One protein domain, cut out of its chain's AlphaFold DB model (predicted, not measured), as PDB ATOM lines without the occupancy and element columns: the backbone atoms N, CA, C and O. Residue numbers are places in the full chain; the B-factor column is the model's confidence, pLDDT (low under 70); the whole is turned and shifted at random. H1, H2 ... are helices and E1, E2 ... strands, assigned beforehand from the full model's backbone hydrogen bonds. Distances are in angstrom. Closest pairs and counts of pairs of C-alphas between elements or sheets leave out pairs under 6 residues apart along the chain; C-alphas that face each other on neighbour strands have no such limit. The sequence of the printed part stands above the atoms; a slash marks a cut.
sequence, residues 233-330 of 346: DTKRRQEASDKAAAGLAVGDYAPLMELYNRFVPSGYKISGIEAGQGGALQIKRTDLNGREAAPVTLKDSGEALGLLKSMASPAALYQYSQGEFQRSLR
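AT A GLANCE: This is residues 233 to 330 of the 346 residues of an uncharacterized protein of Delftia acidovorans (UniProt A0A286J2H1). A strongly twisted sheet of three strands makes one side of a roughly triangular outline; H1 and H3, side by side, make the second side and H4 the third, with H2 in the middle between H1 and E1. The 98 printed residues hold, in order, H1, H2, E1, E2, E3, H3 and H4, a mixed class of helices and strands. The sheet, order E1, E2, E3, is antiparallel and a meander, each strand the antiparallel neighbour of the one before. The whole is compact, with a radius of gyration of the C-alphas of 12.7 A and spans of 34 by 32 by 18 A.

IN THESE COORDINATES: Find C-alpha 234 at (1.174, -42.329, 25.976); from there H1, residues 234 to 250, runs 25.0 A. Next come H2, residues 254 to 263, and E1, residues 268 to 275, 20.2 A long, which bends by 57 degrees at residue 271. E2 is residues 281 to 287, E3 residues 292 to 298 and H3 residues 301 to 312. H4, residues 314 to 328, runs 20.7 A to C-alpha 328 at (-0.395, -19.519, 18.099).

HOW THE PARTS SIT: Begin at the sheet: N 284 and O 272 of hairpin E1 and E2 are 2.8 A apart, and N 283 and O 296 of hairpin E2 and E3 2.8 A, both within hydrogen-bond range. H2 is on the sheet, over E1, at a height over the sheet of 8.8 A; their closest C-alphas are those of Asn 261 and Lys 269, 5.5 A. H1 and H2, a helical hairpin, touch at Ala 244 and Leu 256, their closest C-alphas, 4.7 A. H1 touches H3 at a shallow tilt of 11 degrees, opposite ways; the closest C-alphas, of Gln 238 and Ala 312, are 5.4 A apart. H3 and H4 only just touch, only at the corner, with 3 pairs of C-alphas within 8 A, the closest those of Met 311 and Leu 317, 4.8 A. H4 only grazes the sheet with residues 321 to 328, and H3 with residues 301 to 307. Every O i to N i+4 pair is within hydrogen-bond range in H2, H3 and H4, and 12 of 13 in H1.

THE WHOLE: The C-alphas farthest apart, of Val 250 and Arg 330, are 35.4 A apart. The printed part has no cut, the links between successive elements are tight, and no printed residue has a pLDDT under 70.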
ATOM      1  N   ASP A 233       3.843 -39.790  28.104       90.88
ATOM      2  CA  ASP A 233       2.450 -39.708  28.543       90.88
ATOM      3  C   ASP A 233       1.505 -40.662  27.794       90.88
ATOM      4  O   ASP A 233       0.308 -40.666  28.071       90.88
ATOM      5  N   THR A 234       2.004 -41.504  26.878       89.56
ATOM      6  CA  THR A 234       1.174 -42.329  25.976       89.56
ATOM      7  C   THR A 234       0.061 -43.095  26.689       89.56
ATOM      8  O   THR A 234      -1.099 -42.994  26.292       89.56
ATOM      9  N   LYS A 235       0.375 -43.812  27.776       89.75
ATOM     10  CA  LYS A 235      -0.633 -44.596  28.508       89.75
ATOM     11  C   LYS A 235      -1.677 -43.706  29.195       89.75
ATOM     12  O   LYS A 235      -2.872 -43.929  29.041       89.75
ATOM     13  N   ARG A 236      -1.228 -42.666  29.907       91.31
ATOM     14  CA  ARG A 236      -2.115 -41.718  30.612       91.31
ATOM     15  C   ARG A 236      -3.014 -40.961  29.638       91.31
ATOM     16  O   ARG A 236      -4.177 -40.705  29.936       91.31
ATOM     17  N   ARG A 237      -2.479 -40.625  28.466       93.25
ATOM     18  CA  ARG A 237      -3.210 -39.955  27.398       93.25
ATOM     19  C   ARG A 237      -4.267 -40.861  26.775       93.25
ATOM     20  O   ARG A 237      -5.356 -40.373  26.496       93.25
ATOM     21  N   GLN A 238      -3.978 -42.151  26.591       91.19
ATOM     22  CA  GLN A 238      -4.980 -43.110  26.120       91.19
ATOM     23  C   GLN A 238      -6.154 -43.197  27.104       91.19
ATOM     24  O   GLN A 238      -7.292 -42.984  26.708       91.19
ATOM     25  N   GLU A 239      -5.869 -43.380  28.396       92.44
ATOM     26  CA  GLU A 239      -6.903 -43.444  29.441       92.44
ATOM     27  C   GLU A 239      -7.748 -42.158  29.506       92.44
ATOM     28  O   GLU A 239      -8.969 -42.210  29.656       92.44
ATOM     29  N   ALA A 240      -7.118 -40.988  29.372       94.12
ATOM     30  CA  ALA A 240      -7.826 -39.711  29.311       94.12
ATOM     31  C   ALA A 240      -8.653 -39.557  28.021       94.12
ATOM     32  O   ALA A 240      -9.743 -38.988  28.058       94.12
ATOM     33  N   SER A 241      -8.172 -40.092  26.895       92.75
ATOM     34  CA  SER A 241      -8.894 -40.072  25.614       92.75
ATOM     35  C   SER A 241     -10.142 -40.949  25.672       92.75
ATOM     36  O   SER A 241     -11.197 -40.531  25.199       92.75
ATOM     37  N   ASP A 242     -10.056 -42.116  26.312       91.56
ATOM     38  CA  ASP A 242     -11.194 -43.018  26.499       91.56
ATOM     39  C   ASP A 242     -12.269 -42.374  27.393       91.56
ATOM     40  O   ASP A 242     -13.460 -42.421  27.081       91.56
ATOM     41  N   LYS A 243     -11.853 -41.683  28.467       94.06
ATOM     42  CA  LYS A 243     -12.761 -40.888  29.314       94.06
ATOM     43  C   LYS A 243     -13.420 -39.745  28.544       94.06
ATOM     44  O   LYS A 243     -14.620 -39.531  28.688       94.06
ATOM     45  N   ALA A 244     -12.660 -39.032  27.713       94.19
ATOM     46  CA  ALA A 244     -13.194 -37.969  26.867       94.19
ATOM     47  C   ALA A 244     -14.189 -38.488  25.823       94.19
ATOM     48  O   ALA A 244     -15.217 -37.852  25.600       94.19
ATOM     49  N   ALA A 245     -13.940 -39.661  25.240       91.81
ATOM     50  CA  ALA A 245     -14.879 -40.299  24.324       91.81
ATOM     51  C   ALA A 245     -16.192 -40.688  25.029       91.81
ATOM     52  O   ALA A 245     -17.270 -40.461  24.481       91.81
ATOM     53  N   ALA A 246     -16.112 -41.223  26.252       92.44
ATOM     54  CA  ALA A 246     -17.293 -41.542  27.054       92.44
ATOM     55  C   ALA A 246     -18.090 -40.283  27.445       92.44
ATOM     56  O   ALA A 246     -19.314 -40.282  27.332       92.44
ATOM     57  N   GLY A 247     -17.405 -39.203  27.844       92.38
ATOM     58  CA  GLY A 247     -18.034 -37.917  28.163       92.38
ATOM     59  C   GLY A 247     -18.763 -37.306  26.964       92.38
ATOM     60  O   GLY A 247     -19.932 -36.936  27.075       92.38
ATOM     61  N   LEU A 248     -18.132 -37.309  25.782       90.31
ATOM     62  CA  LEU A 248     -18.746 -36.826  24.538       90.31
ATOM     63  C   LEU A 248     -20.080 -37.514  24.221       90.31
ATOM     64  O   LEU A 248     -21.004 -36.851  23.754       90.31
ATOM     65  N   ALA A 249     -20.202 -38.819  24.484       86.75
ATOM     66  CA  ALA A 249     -21.420 -39.579  24.198       86.75
ATOM     67  C   ALA A 249     -22.634 -39.132  25.036       86.75
ATOM     68  O   ALA A 249     -23.771 -39.347  24.624       86.75
ATOM     69  N   VAL A 250     -22.395 -38.510  26.193       90.31
ATOM     70  CA  VAL A 250     -23.436 -38.028  27.116       90.31
ATOM     71  C   VAL A 250     -23.460 -36.501  27.246       90.31
ATOM     72  O   VAL A 250     -24.197 -35.970  28.073       90.31
ATOM     73  N   GLY A 251     -22.679 -35.787  26.427       88.75
ATOM     74  CA  GLY A 251     -22.597 -34.323  26.438       88.75
ATOM     75  C   GLY A 251     -21.753 -33.726  27.573       88.75
ATOM     76  O   GLY A 251     -21.842 -32.525  27.816       88.75
ATOM     77  N   ASP A 252     -20.936 -34.529  28.260       91.94
ATOM     78  CA  ASP A 252     -19.947 -34.046  29.227       91.94
ATOM     79  C   ASP A 252     -18.614 -33.742  28.526       91.94
ATOM     80  O   ASP A 252     -17.845 -34.634  28.157       91.94
ATOM     81  N   TYR A 253     -18.337 -32.453  28.341       91.81
ATOM     82  CA  TYR A 253     -17.138 -31.973  27.651       91.81
ATOM     83  C   TYR A 253     -15.955 -31.690  28.585       91.81
ATOM     84  O   TYR A 253     -14.860 -31.381  28.100       91.81
ATOM     85  N   ALA A 254     -16.130 -31.795  29.907       93.56
ATOM     86  CA  ALA A 254     -15.054 -31.507  30.854       93.56
ATOM     87  C   ALA A 254     -13.822 -32.416  30.651       93.56
ATOM     88  O   ALA A 254     -12.704 -31.889  30.612       93.56
ATOM     89  N   PRO A 255     -13.968 -33.738  30.410       94.12
ATOM     90  CA  PRO A 255     -12.811 -34.603  30.184       94.12
ATOM     91  C   PRO A 255     -12.073 -34.301  28.869       94.12
ATOM     92  O   PRO A 255     -10.855 -34.456  28.800       94.12
ATOM     93  N   LEU A 256     -12.775 -33.825  27.829       92.06
ATOM     94  CA  LEU A 256     -12.150 -33.384  26.574       92.06
ATOM     95  C   LEU A 256     -11.287 -32.134  26.799       92.06
ATOM     96  O   LEU A 256     -10.155 -32.060  26.314       92.06
ATOM     97  N   MET A 257     -11.797 -31.172  27.568       93.44
ATOM     98  CA  MET A 257     -11.040 -29.981  27.948       93.44
ATOM     99  C   MET A 257      -9.800 -30.342  28.781       93.44
ATOM    100  O   MET A 257      -8.716 -29.815  28.520       93.44
ATOM    101  N   GLU A 258      -9.927 -31.260  29.746       93.38
ATOM    102  CA  GLU A 258      -8.794 -31.733  30.553       93.38
ATOM    103  C   GLU A 258      -7.736 -32.431  29.687       93.38
ATOM    104  O   GLU A 258      -6.552 -32.100  29.782       93.38
ATOM    105  N   LEU A 259      -8.156 -33.349  28.807       93.31
ATOM    106  CA  LEU A 259      -7.264 -34.048  27.881       93.31
ATOM    107  C   LEU A 259      -6.455 -33.050  27.046       93.31
ATOM    108  O   LEU A 259      -5.228 -33.157  26.977       93.31
ATOM    109  N   TYR A 260      -7.127 -32.069  26.440       92.25
ATOM    110  CA  TYR A 260      -6.459 -31.066  25.620       92.25
ATOM    111  C   TYR A 260      -5.427 -30.282  26.433       92.25
ATOM    112  O   TYR A 260      -4.243 -30.258  26.099       92.25
ATOM    113  N   ASN A 261      -5.872 -29.675  27.535       92.00
ATOM    114  CA  ASN A 261      -5.056 -28.762  28.331       92.00
ATOM    115  C   ASN A 261      -3.854 -29.449  28.987       92.00
ATOM    116  O   ASN A 261      -2.869 -28.782  29.300       92.00
ATOM    117  N   ARG A 262      -3.933 -30.765  29.202       90.44
ATOM    118  CA  ARG A 262      -2.880 -31.546  29.851       90.44
ATOM    119  C   ARG A 262      -1.882 -32.162  28.879       90.44
ATOM    120  O   ARG A 262      -0.701 -32.266  29.210       90.44
ATOM    121  N   PHE A 263      -2.338 -32.610  27.711       90.88
ATOM    122  CA  PHE A 263      -1.522 -33.448  26.829       90.88
ATOM    123  C   PHE A 263      -1.183 -32.807  25.485       90.88
ATOM    124  O   PHE A 263      -0.376 -33.376  24.753       90.88
ATOM    125  N   VAL A 264      -1.751 -31.645  25.151       89.12
ATOM    126  CA  VAL A 264      -1.542 -30.995  23.852       89.12
ATOM    127  C   VAL A 264      -0.686 -29.730  24.013       89.12
ATOM    128  O   VAL A 264      -1.217 -28.659  24.324       89.12
ATOM    129  N   PRO A 265       0.635 -29.792  23.752       83.81
ATOM    130  CA  PRO A 265       1.498 -28.616  23.804       83.81
ATOM    131  C   PRO A 265       1.288 -27.735  22.558       83.81
ATOM    132  O   PRO A 265       2.067 -27.769  21.614       83.81
ATOM    133  N   SER A 266       0.202 -26.959  22.539       84.44
ATOM    134  CA  SER A 266      -0.272 -26.206  21.360       84.44
ATOM    135  C   SER A 266      -0.075 -24.690  21.433       84.44
ATOM    136  O   SER A 266      -0.416 -23.995  20.485       84.44
ATOM    137  N   GLY A 267       0.392 -24.146  22.560       84.12
ATOM    138  CA  GLY A 267       0.361 -22.695  22.800       84.12
ATOM    139  C   GLY A 267      -1.035 -22.129  23.106       84.12
ATOM    140  O   GLY A 267      -1.165 -20.937  23.374       84.12
ATOM    141  N   TYR A 268      -2.064 -22.980  23.128       88.69
ATOM    142  CA  TYR A 268      -3.426 -22.625  23.510       88.69
ATOM    143  C   TYR A 268      -3.921 -23.481  24.673       88.69
ATOM    144  O   TYR A 268      -3.462 -24.604  24.890       88.69
ATOM    145  N   LYS A 269      -4.920 -22.964  25.381       90.81
ATOM    146  CA  LYS A 269      -5.754 -23.703  26.326       90.81
ATOM    147  C   LYS A 269      -7.208 -23.619  25.892       90.81
ATOM    148  O   LYS A 269      -7.639 -22.591  25.380       90.81
ATOM    149  N   ILE A 270      -7.966 -24.682  26.114       93.56
ATOM    150  CA  ILE A 270      -9.424 -24.651  26.027       93.56
ATOM    151  C   ILE A 270      -9.953 -24.036  27.322       93.56
ATOM    152  O   ILE A 270      -9.628 -24.509  28.414       93.56
ATOM    153  N   SER A 271     -10.754 -22.981  27.183       93.69
ATOM    154  CA  SER A 271     -11.429 -22.280  28.279       93.69
ATOM    155  C   SER A 271     -12.910 -22.650  28.400       93.69
ATOM    156  O   SER A 271     -13.515 -22.394  29.438       93.69
ATOM    157  N   GLY A 272     -13.495 -23.269  27.372       93.81
ATOM    158  CA  GLY A 272     -14.867 -23.766  27.407       93.81
ATOM    159  C   GLY A 272     -15.248 -24.532  26.146       93.81
ATOM    160  O   GLY A 272     -14.645 -24.340  25.088       93.81
ATOM    161  N   ILE A 273     -16.249 -25.404  26.264       93.81
ATOM    162  CA  ILE A 273     -16.832 -26.156  25.148       93.81
ATOM    163  C   ILE A 273     -18.353 -26.072  25.266       93.81
ATOM    164  O   ILE A 273     -18.911 -26.417  26.306       93.81
ATOM    165  N   GLU A 274     -19.012 -25.606  24.209       90.31
ATOM    166  CA  GLU A 274     -20.465 -25.424  24.152       90.31
ATOM    167  C   GLU A 274     -21.064 -26.224  22.996       90.31
ATOM    168  O   GLU A 274     -20.502 -26.272  21.900       90.31
ATOM    169  N   ALA A 275     -22.224 -26.841  23.229       88.31
ATOM    170  CA  ALA A 275     -22.978 -27.508  22.176       88.31
ATOM    171  C   ALA A 275     -23.681 -26.466  21.290       88.31
ATOM    172  O   ALA A 275     -24.457 -25.639  21.770       88.31
ATOM    173  N   GLY A 276     -23.406 -26.514  19.992       83.69
ATOM    174  CA  GLY A 276     -24.080 -25.743  18.957       83.69
ATOM    175  C   GLY A 276     -25.262 -26.492  18.337       83.69
ATOM    176  O   GLY A 276     -25.587 -27.627  18.693       83.69
ATOM    177  N   GLN A 277     -25.918 -25.853  17.368       78.75
ATOM    178  CA  GLN A 277     -26.998 -26.487  16.609       78.75
ATOM    179  C   GLN A 277     -26.476 -27.669  15.777       78.75
ATOM    180  O   GLN A 277     -25.354 -27.643  15.279       78.75
ATOM    181  N   GLY A 278     -27.303 -28.708  15.620       76.31
ATOM    182  CA  GLY A 278     -26.980 -29.861  14.771       76.31
ATOM    183  C   GLY A 278     -25.880 -30.787  15.308       76.31
ATOM    184  O   GLY A 278     -25.373 -31.600  14.546       76.31
ATOM    185  N   GLY A 279     -25.514 -30.687  16.592       80.19
ATOM    186  CA  GLY A 279     -24.460 -31.514  17.196       80.19
ATOM    187  C   GLY A 279     -23.047 -30.941  17.061       80.19
ATOM    188  O   GLY A 279     -22.086 -31.619  17.425       80.19
ATOM    189  N   ALA A 280     -22.916 -29.703  16.575       89.31
ATOM    190  CA  ALA A 280     -21.646 -28.992  16.530       89.31
ATOM    191  C   ALA A 280     -21.113 -28.686  17.938       89.31
ATOM    192  O   ALA A 280     -21.888 -28.509  18.877       89.31
ATOM    193  N   LEU A 281     -19.794 -28.557  18.082       91.00
ATOM    194  CA  LEU A 281     -19.138 -28.144  19.324       91.00
ATOM    195  C   LEU A 281     -18.333 -26.871  19.087       91.00
ATOM    196  O   LEU A 281     -17.441 -26.848  18.239       91.00
ATOM    197  N   GLN A 282     -18.616 -25.825  19.858       92.94
ATOM    198  CA  GLN A 282     -17.835 -24.592  19.869       92.94
ATOM    199  C   GLN A 282     -16.803 -24.637  20.991       92.94
ATOM    200  O   GLN A 282     -17.148 -24.703  22.169       92.94
ATOM    201  N   ILE A 283     -15.528 -24.579  20.623       93.38
ATOM    202  CA  ILE A 283     -14.386 -24.635  21.529       93.38
ATOM    203  C   ILE A 283     -13.835 -23.221  21.704       93.38
ATOM    204  O   ILE A 283     -13.236 -22.653  20.784       93.38
ATOM    205  N   LYS A 284     -14.007 -22.669  22.904       94.25
ATOM    206  CA  LYS A 284     -13.413 -21.401  23.334       94.25
ATOM    207  C   LYS A 284     -11.981 -21.646  23.787       94.25
ATOM    208  O   LYS A 284     -11.700 -22.634  24.472       94.25
ATOM    209  N   ARG A 285     -11.066 -20.767  23.380       93.06
ATOM    210  CA  ARG A 285      -9.631 -20.933  23.628       93.06
ATOM    211  C   ARG A 285      -8.988 -19.647  24.118       93.06
ATOM    212  O   ARG A 285      -9.426 -18.555  23.768       93.06
ATOM    213  N   THR A 286      -7.915 -19.797  24.877       90.31
ATOM    214  CA  THR A 286      -7.025 -18.709  25.283       90.31
ATOM    215  C   THR A 286      -5.580 -19.046  24.939       90.31
ATOM    216  O   THR A 286      -5.211 -20.218  24.846       90.31
ATOM    217  N   ASP A 287      -4.754 -18.026  24.726       84.56
ATOM    218  CA  ASP A 287      -3.304 -18.191  24.652       84.56
ATOM    219  C   ASP A 287      -2.702 -18.472  26.047       84.56
ATOM    220  O   ASP A 287      -3.381 -18.458  27.080       84.56
ATOM    221  N   LEU A 288      -1.394 -18.724  26.105       78.44
ATOM    222  CA  LEU A 288      -0.691 -19.005  27.367       78.44
ATOM    223  C   LEU A 288      -0.615 -17.827  28.345       78.44
ATOM    224  O   LEU A 288      -0.223 -18.033  29.499       78.44
ATOM    225  N   ASN A 289      -0.970 -16.627  27.888       74.75
ATOM    226  CA  ASN A 289      -1.063 -15.409  28.683       74.75
ATOM    227  C   ASN A 289      -2.513 -15.113  29.104       74.75
ATOM    228  O   ASN A 289      -2.763 -14.097  29.750       74.75
ATOM    229  N   GLY A 290      -3.464 -15.986  28.753       81.56
ATOM    230  CA  GLY A 290      -4.879 -15.841  29.079       81.56
ATOM    231  C   GLY A 290      -5.655 -14.913  28.143       81.56
ATOM    232  O   GLY A 290      -6.809 -14.615  28.434       81.56
ATOM    233  N   ARG A 291      -5.065 -14.459  27.030       83.81
ATOM    234  CA  ARG A 291      -5.780 -13.657  26.025       83.81
ATOM    235  C   ARG A 291      -6.694 -14.559  25.210       83.81
ATOM    236  O   ARG A 291      -6.316 -15.682  24.882       83.81
ATOM    237  N   GLU A 292      -7.881 -14.075  24.869       87.62
ATOM    238  CA  GLU A 292      -8.819 -14.835  24.043       87.62
ATOM    239  C   GLU A 292      -8.241 -15.117  22.651       87.62
ATOM    240  O   GLU A 292      -7.631 -14.257  22.013       87.62
ATOM    241  N   ALA A 293      -8.442 -16.347  22.189       85.44
ATOM    242  CA  ALA A 293      -8.072 -16.801  20.860       85.44
ATOM    243  C   ALA A 293      -9.329 -17.116  20.043       85.44
ATOM    244  O   ALA A 293     -10.399 -17.386  20.592       85.44
ATOM    245  N   ALA A 294      -9.185 -17.132  18.715       84.81
ATOM    246  CA  ALA A 294     -10.290 -17.471  17.829       84.81
ATOM    247  C   ALA A 294     -10.872 -18.859  18.181       84.81
ATOM    248  O   ALA A 294     -10.102 -19.833  18.308       84.81
ATOM    249  N   PRO A 295     -12.208 -18.963  18.339       87.94
ATOM    250  CA  PRO A 295     -12.855 -20.222  18.668       87.94
ATOM    251  C   PRO A 295     -12.747 -21.207  17.504       87.94
ATOM    252  O   PRO A 295     -12.617 -20.821  16.341       87.94
ATOM    253  N   VAL A 296     -12.820 -22.495  17.825       89.44
ATOM    254  CA  VAL A 296     -12.844 -23.581  16.837       89.44
ATOM    255  C   VAL A 296     -14.200 -24.254  16.894       89.44
ATOM    256  O   VAL A 296     -14.708 -24.523  17.976       89.44
ATOM    257  N   THR A 297     -14.787 -24.529  15.733       90.12
ATOM    258  CA  THR A 297     -16.039 -25.286  15.644       90.12
ATOM    259  C   THR A 297     -15.752 -26.672  15.092       90.12
ATOM    260  O   THR A 297     -15.176 -26.790  14.013       90.12
ATOM    261  N   LEU A 298     -16.167 -27.700  15.826       89.44
ATOM    262  CA  LEU A 298     -16.282 -29.066  15.321       89.44
ATOM    263  C   LEU A 298     -17.715 -29.254  14.826       89.44
ATOM    264  O   LEU A 298     -18.654 -28.870  15.520       89.44
ATOM    265  N   LYS A 299     -17.891 -29.795  13.624       88.31
ATOM    266  CA  LYS A 299     -19.189 -29.881  12.940       88.31
ATOM    267  C   LYS A 299     -20.143 -30.849  13.618       88.31
ATOM    268  O   LYS A 299     -21.341 -30.593  13.650       88.31
ATOM    269  N   ASP A 300     -19.606 -31.943  14.145       85.12
ATOM    270  CA  ASP A 300     -20.369 -33.009  14.778       85.12
ATOM    271  C   ASP A 300     -19.512 -33.809  15.778       85.12
ATOM    272  O   ASP A 300     -18.303 -33.594  15.941       85.12
ATOM    273  N   SER A 301     -20.151 -34.764  16.458       79.94
ATOM    274  CA  SER A 301     -19.488 -35.684  17.387       79.94
ATOM    275  C   SER A 301     -18.489 -36.620  16.698       79.94
ATOM    276  O   SER A 301     -17.531 -37.060  17.333       79.94
ATOM    277  N   GLY A 302     -18.657 -36.906  15.404       85.44
ATOM    278  CA  GLY A 302     -17.720 -37.695  14.610       85.44
ATOM    279  C   GLY A 302     -16.383 -36.979  14.423       85.44
ATOM    280  O   GLY A 302     -15.331 -37.591  14.605       85.44
ATOM    281  N   GLU A 303     -16.409 -35.675  14.148       87.38
ATOM    282  CA  GLU A 303     -15.213 -34.832  14.061       87.38
ATOM    283  C   GLU A 303     -14.518 -34.703  15.427       87.38
ATOM    284  O   GLU A 303     -13.291 -34.802  15.508       87.38
ATOM    285  N   ALA A 304     -15.285 -34.608  16.518       85.88
ATOM    286  CA  ALA A 304     -14.744 -34.636  17.880       85.88
ATOM    287  C   ALA A 304     -14.069 -35.973  18.232       85.88
ATOM    288  O   ALA A 304     -12.970 -35.991  18.790       85.88
ATOM    289  N   LEU A 305     -14.672 -37.103  17.853       86.56
ATOM    290  CA  LEU A 305     -14.065 -38.428  18.013       86.56
ATOM    291  C   LEU A 305     -12.826 -38.606  17.121       86.56
ATOM    292  O   LEU A 305     -11.856 -39.251  17.528       86.56
ATOM    293  N   GLY A 306     -12.830 -38.030  15.917       86.31
ATOM    294  CA  GLY A 306     -11.664 -37.980  15.034       86.31
ATOM    295  C   GLY A 306     -10.500 -37.216  15.668       86.31
ATOM    296  O   GLY A 306      -9.373 -37.718  15.699       86.31
ATOM    297  N   LEU A 307     -10.787 -36.054  16.261       85.81
ATOM    298  CA  LEU A 307      -9.815 -35.269  17.019       85.81
ATOM    299  C   LEU A 307      -9.242 -36.076  18.196       85.81
ATOM    300  O   LEU A 307      -8.022 -36.172  18.326       85.81
ATOM    301  N   LEU A 308     -10.086 -36.744  18.989       87.44
ATOM    302  CA  LEU A 308      -9.637 -37.611  20.089       87.44
ATOM    303  C   LEU A 308      -8.703 -38.734  19.628       87.44
ATOM    304  O   LEU A 308      -7.666 -38.971  20.249       87.44
ATOM    305  N   LYS A 309      -9.015 -39.397  18.508       85.56
ATOM    306  CA  LYS A 309      -8.140 -40.433  17.936       85.56
ATOM    307  C   LYS A 309      -6.774 -39.872  17.537       85.56
ATOM    308  O   LYS A 309      -5.756 -40.525  17.770       85.56
ATOM    309  N   SER A 310      -6.735 -38.663  16.974       84.75
ATOM    310  CA  SER A 310      -5.465 -38.003  16.650       84.75
ATOM    311  C   SER A 310      -4.657 -37.650  17.901       84.75
ATOM    312  O   SER A 310      -3.442 -37.823  17.905       84.75
ATOM    313  N   MET A 311      -5.321 -37.252  18.991       86.88
ATOM    314  CA  MET A 311      -4.668 -36.976  20.272       86.88
ATOM    315  C   MET A 311      -4.141 -38.249  20.938       86.88
ATOM    316  O   MET A 311      -3.066 -38.223  21.525       86.88
ATOM    317  N   ALA A 312      -4.836 -39.380  20.826       86.31
ATOM    318  CA  ALA A 312      -4.356 -40.654  21.357       86.31
ATOM    319  C   ALA A 312      -3.042 -41.109  20.683       86.31
ATOM    320  O   ALA A 312      -2.102 -41.543  21.360       86.31
ATOM    321  N   SER A 313      -2.930 -40.929  19.362       88.38
ATOM    322  CA  SER A 313      -1.738 -41.284  18.582       88.38
ATOM    323  C   SER A 313      -0.551 -40.344  18.860       88.38
ATOM    324  O   SER A 313      -0.650 -39.148  18.587       88.38
ATOM    325  N   PRO A 314       0.614 -40.851  19.323       88.00
ATOM    326  CA  PRO A 314       1.787 -40.012  19.578       88.00
ATOM    327  C   PRO A 314       2.250 -39.210  18.352       88.00
ATOM    328  O   PRO A 314       2.560 -38.025  18.458       88.00
ATOM    329  N   ALA A 315       2.286 -39.849  17.180       86.62
ATOM    330  CA  ALA A 315       2.775 -39.222  15.954       86.62
ATOM    331  C   ALA A 315       1.819 -38.130  15.452       86.62
ATOM    332  O   ALA A 315       2.263 -37.032  15.112       86.62
ATOM    333  N   ALA A 316       0.511 -38.410  15.454       88.56
ATOM    334  CA  ALA A 316      -0.491 -37.441  15.020       88.56
ATOM    335  C   ALA A 316      -0.579 -36.260  15.996       88.56
ATOM    336  O   ALA A 316      -0.609 -35.112  15.562       88.56
ATOM    337  N   LEU A 317      -0.520 -36.524  17.305       89.81
ATOM    338  CA  LEU A 317      -0.489 -35.478  18.321       89.81
ATOM    339  C   LEU A 317       0.735 -34.572  18.176       89.81
ATOM    340  O   LEU A 317       0.607 -33.358  18.296       89.81
ATOM    341  N   TYR A 318       1.912 -35.138  17.909       88.19
ATOM    342  CA  TYR A 318       3.126 -34.347  17.717       88.19
ATOM    343  C   TYR A 318       3.013 -33.404  16.511       88.19
ATOM    344  O   TYR A 318       3.358 -32.229  16.617       88.19
ATOM    345  N   GLN A 319       2.486 -33.887  15.383       87.06
ATOM    346  CA  GLN A 319       2.245 -33.053  14.200       87.06
ATOM    347  C   GLN A 319       1.183 -31.978  14.467       87.06
ATOM    348  O   GLN A 319       1.380 -30.810  14.130       87.06
ATOM    349  N   TYR A 320       0.082 -32.359  15.117       87.88
ATOM    350  CA  TYR A 320      -0.994 -31.448  15.492       87.88
ATOM    351  C   TYR A 320      -0.496 -30.333  16.424       87.88
ATOM    352  O   TYR A 320      -0.734 -29.155  16.171       87.88
ATOM    353  N   SER A 321       0.251 -30.700  17.468       88.38
ATOM    354  CA  SER A 321       0.847 -29.774  18.434       88.38
ATOM    355  C   SER A 321       1.757 -28.751  17.755       88.38
ATOM    356  O   SER A 321       1.631 -27.562  18.040       88.38
ATOM    357  N   GLN A 322       2.614 -29.179  16.825       85.38
ATOM    358  CA  GLN A 322       3.474 -28.260  16.077       85.38
ATOM    359  C   GLN A 322       2.671 -27.283  15.220       85.38
ATOM    360  O   GLN A 322       2.951 -26.085  15.232       85.38
ATOM    361  N   GLY A 323       1.667 -27.784  14.494       86.94
ATOM    362  CA  GLY A 323       0.816 -26.952  13.649       86.94
ATOM    363  C   GLY A 323       0.052 -25.903  14.455       86.94
ATOM    364  O   GLY A 323       0.048 -24.728  14.090       86.94
ATOM    365  N   GLU A 324      -0.552 -26.302  15.576       85.50
ATOM    366  CA  GLU A 324      -1.271 -25.374  16.452       85.50
ATOM    367  C   GLU A 324      -0.330 -24.386  17.143       85.50
ATOM    368  O   GLU A 324      -0.641 -23.197  17.198       85.50
ATOM    369  N   PHE A 325       0.852 -24.826  17.578       88.38
ATOM    370  CA  PHE A 325       1.829 -23.927  18.179       88.38
ATOM    371  C   PHE A 325       2.310 -22.869  17.183       88.38
ATOM    372  O   PHE A 325       2.270 -21.681  17.490       88.38
ATOM    373  N   GLN A 326       2.651 -23.252  15.953       85.06
ATOM    374  CA  GLN A 326       2.997 -22.287  14.903       85.06
ATOM    375  C   GLN A 326       1.855 -21.310  14.600       85.06
ATOM    376  O   GLN A 326       2.106 -20.135  14.335       85.06
ATOM    377  N   ARG A 327       0.596 -21.769  14.639       84.75
ATOM    378  CA  ARG A 327      -0.576 -20.891  14.500       84.75
ATOM    379  C   ARG A 327      -0.697 -19.923  15.674       84.75
ATOM    380  O   ARG A 327      -0.999 -18.760  15.430       84.75
ATOM    381  N   SER A 328      -0.386 -20.363  16.895       83.06
ATOM    382  CA  SER A 328      -0.395 -19.519  18.099       83.06
ATOM    383  C   SER A 328       0.608 -18.372  18.068       83.06
ATOM    384  O   SER A 328       0.377 -17.333  18.679       83.06
ATOM    385  N   LEU A 329       1.695 -18.533  17.315       82.81
ATOM    386  CA  LEU A 329       2.722 -17.507  17.154       82.81
ATOM    387  C   LEU A 329       2.350 -16.448  16.110       82.81
ATOM    388  O   LEU A 329       2.996 -15.403  16.037       82.81
ATOM    389  N   ARG A 330       1.323 -16.696  15.288       76.56
ATOM    390  CA  ARG A 330       0.870 -15.721  14.296       76.56
ATOM    391  C   ARG A 330       0.011 -14.665  14.992       76.56
ATOM    392  O   ARG A 330      -0.888 -15.032  15.748       76.56
TER     393      ARG A 330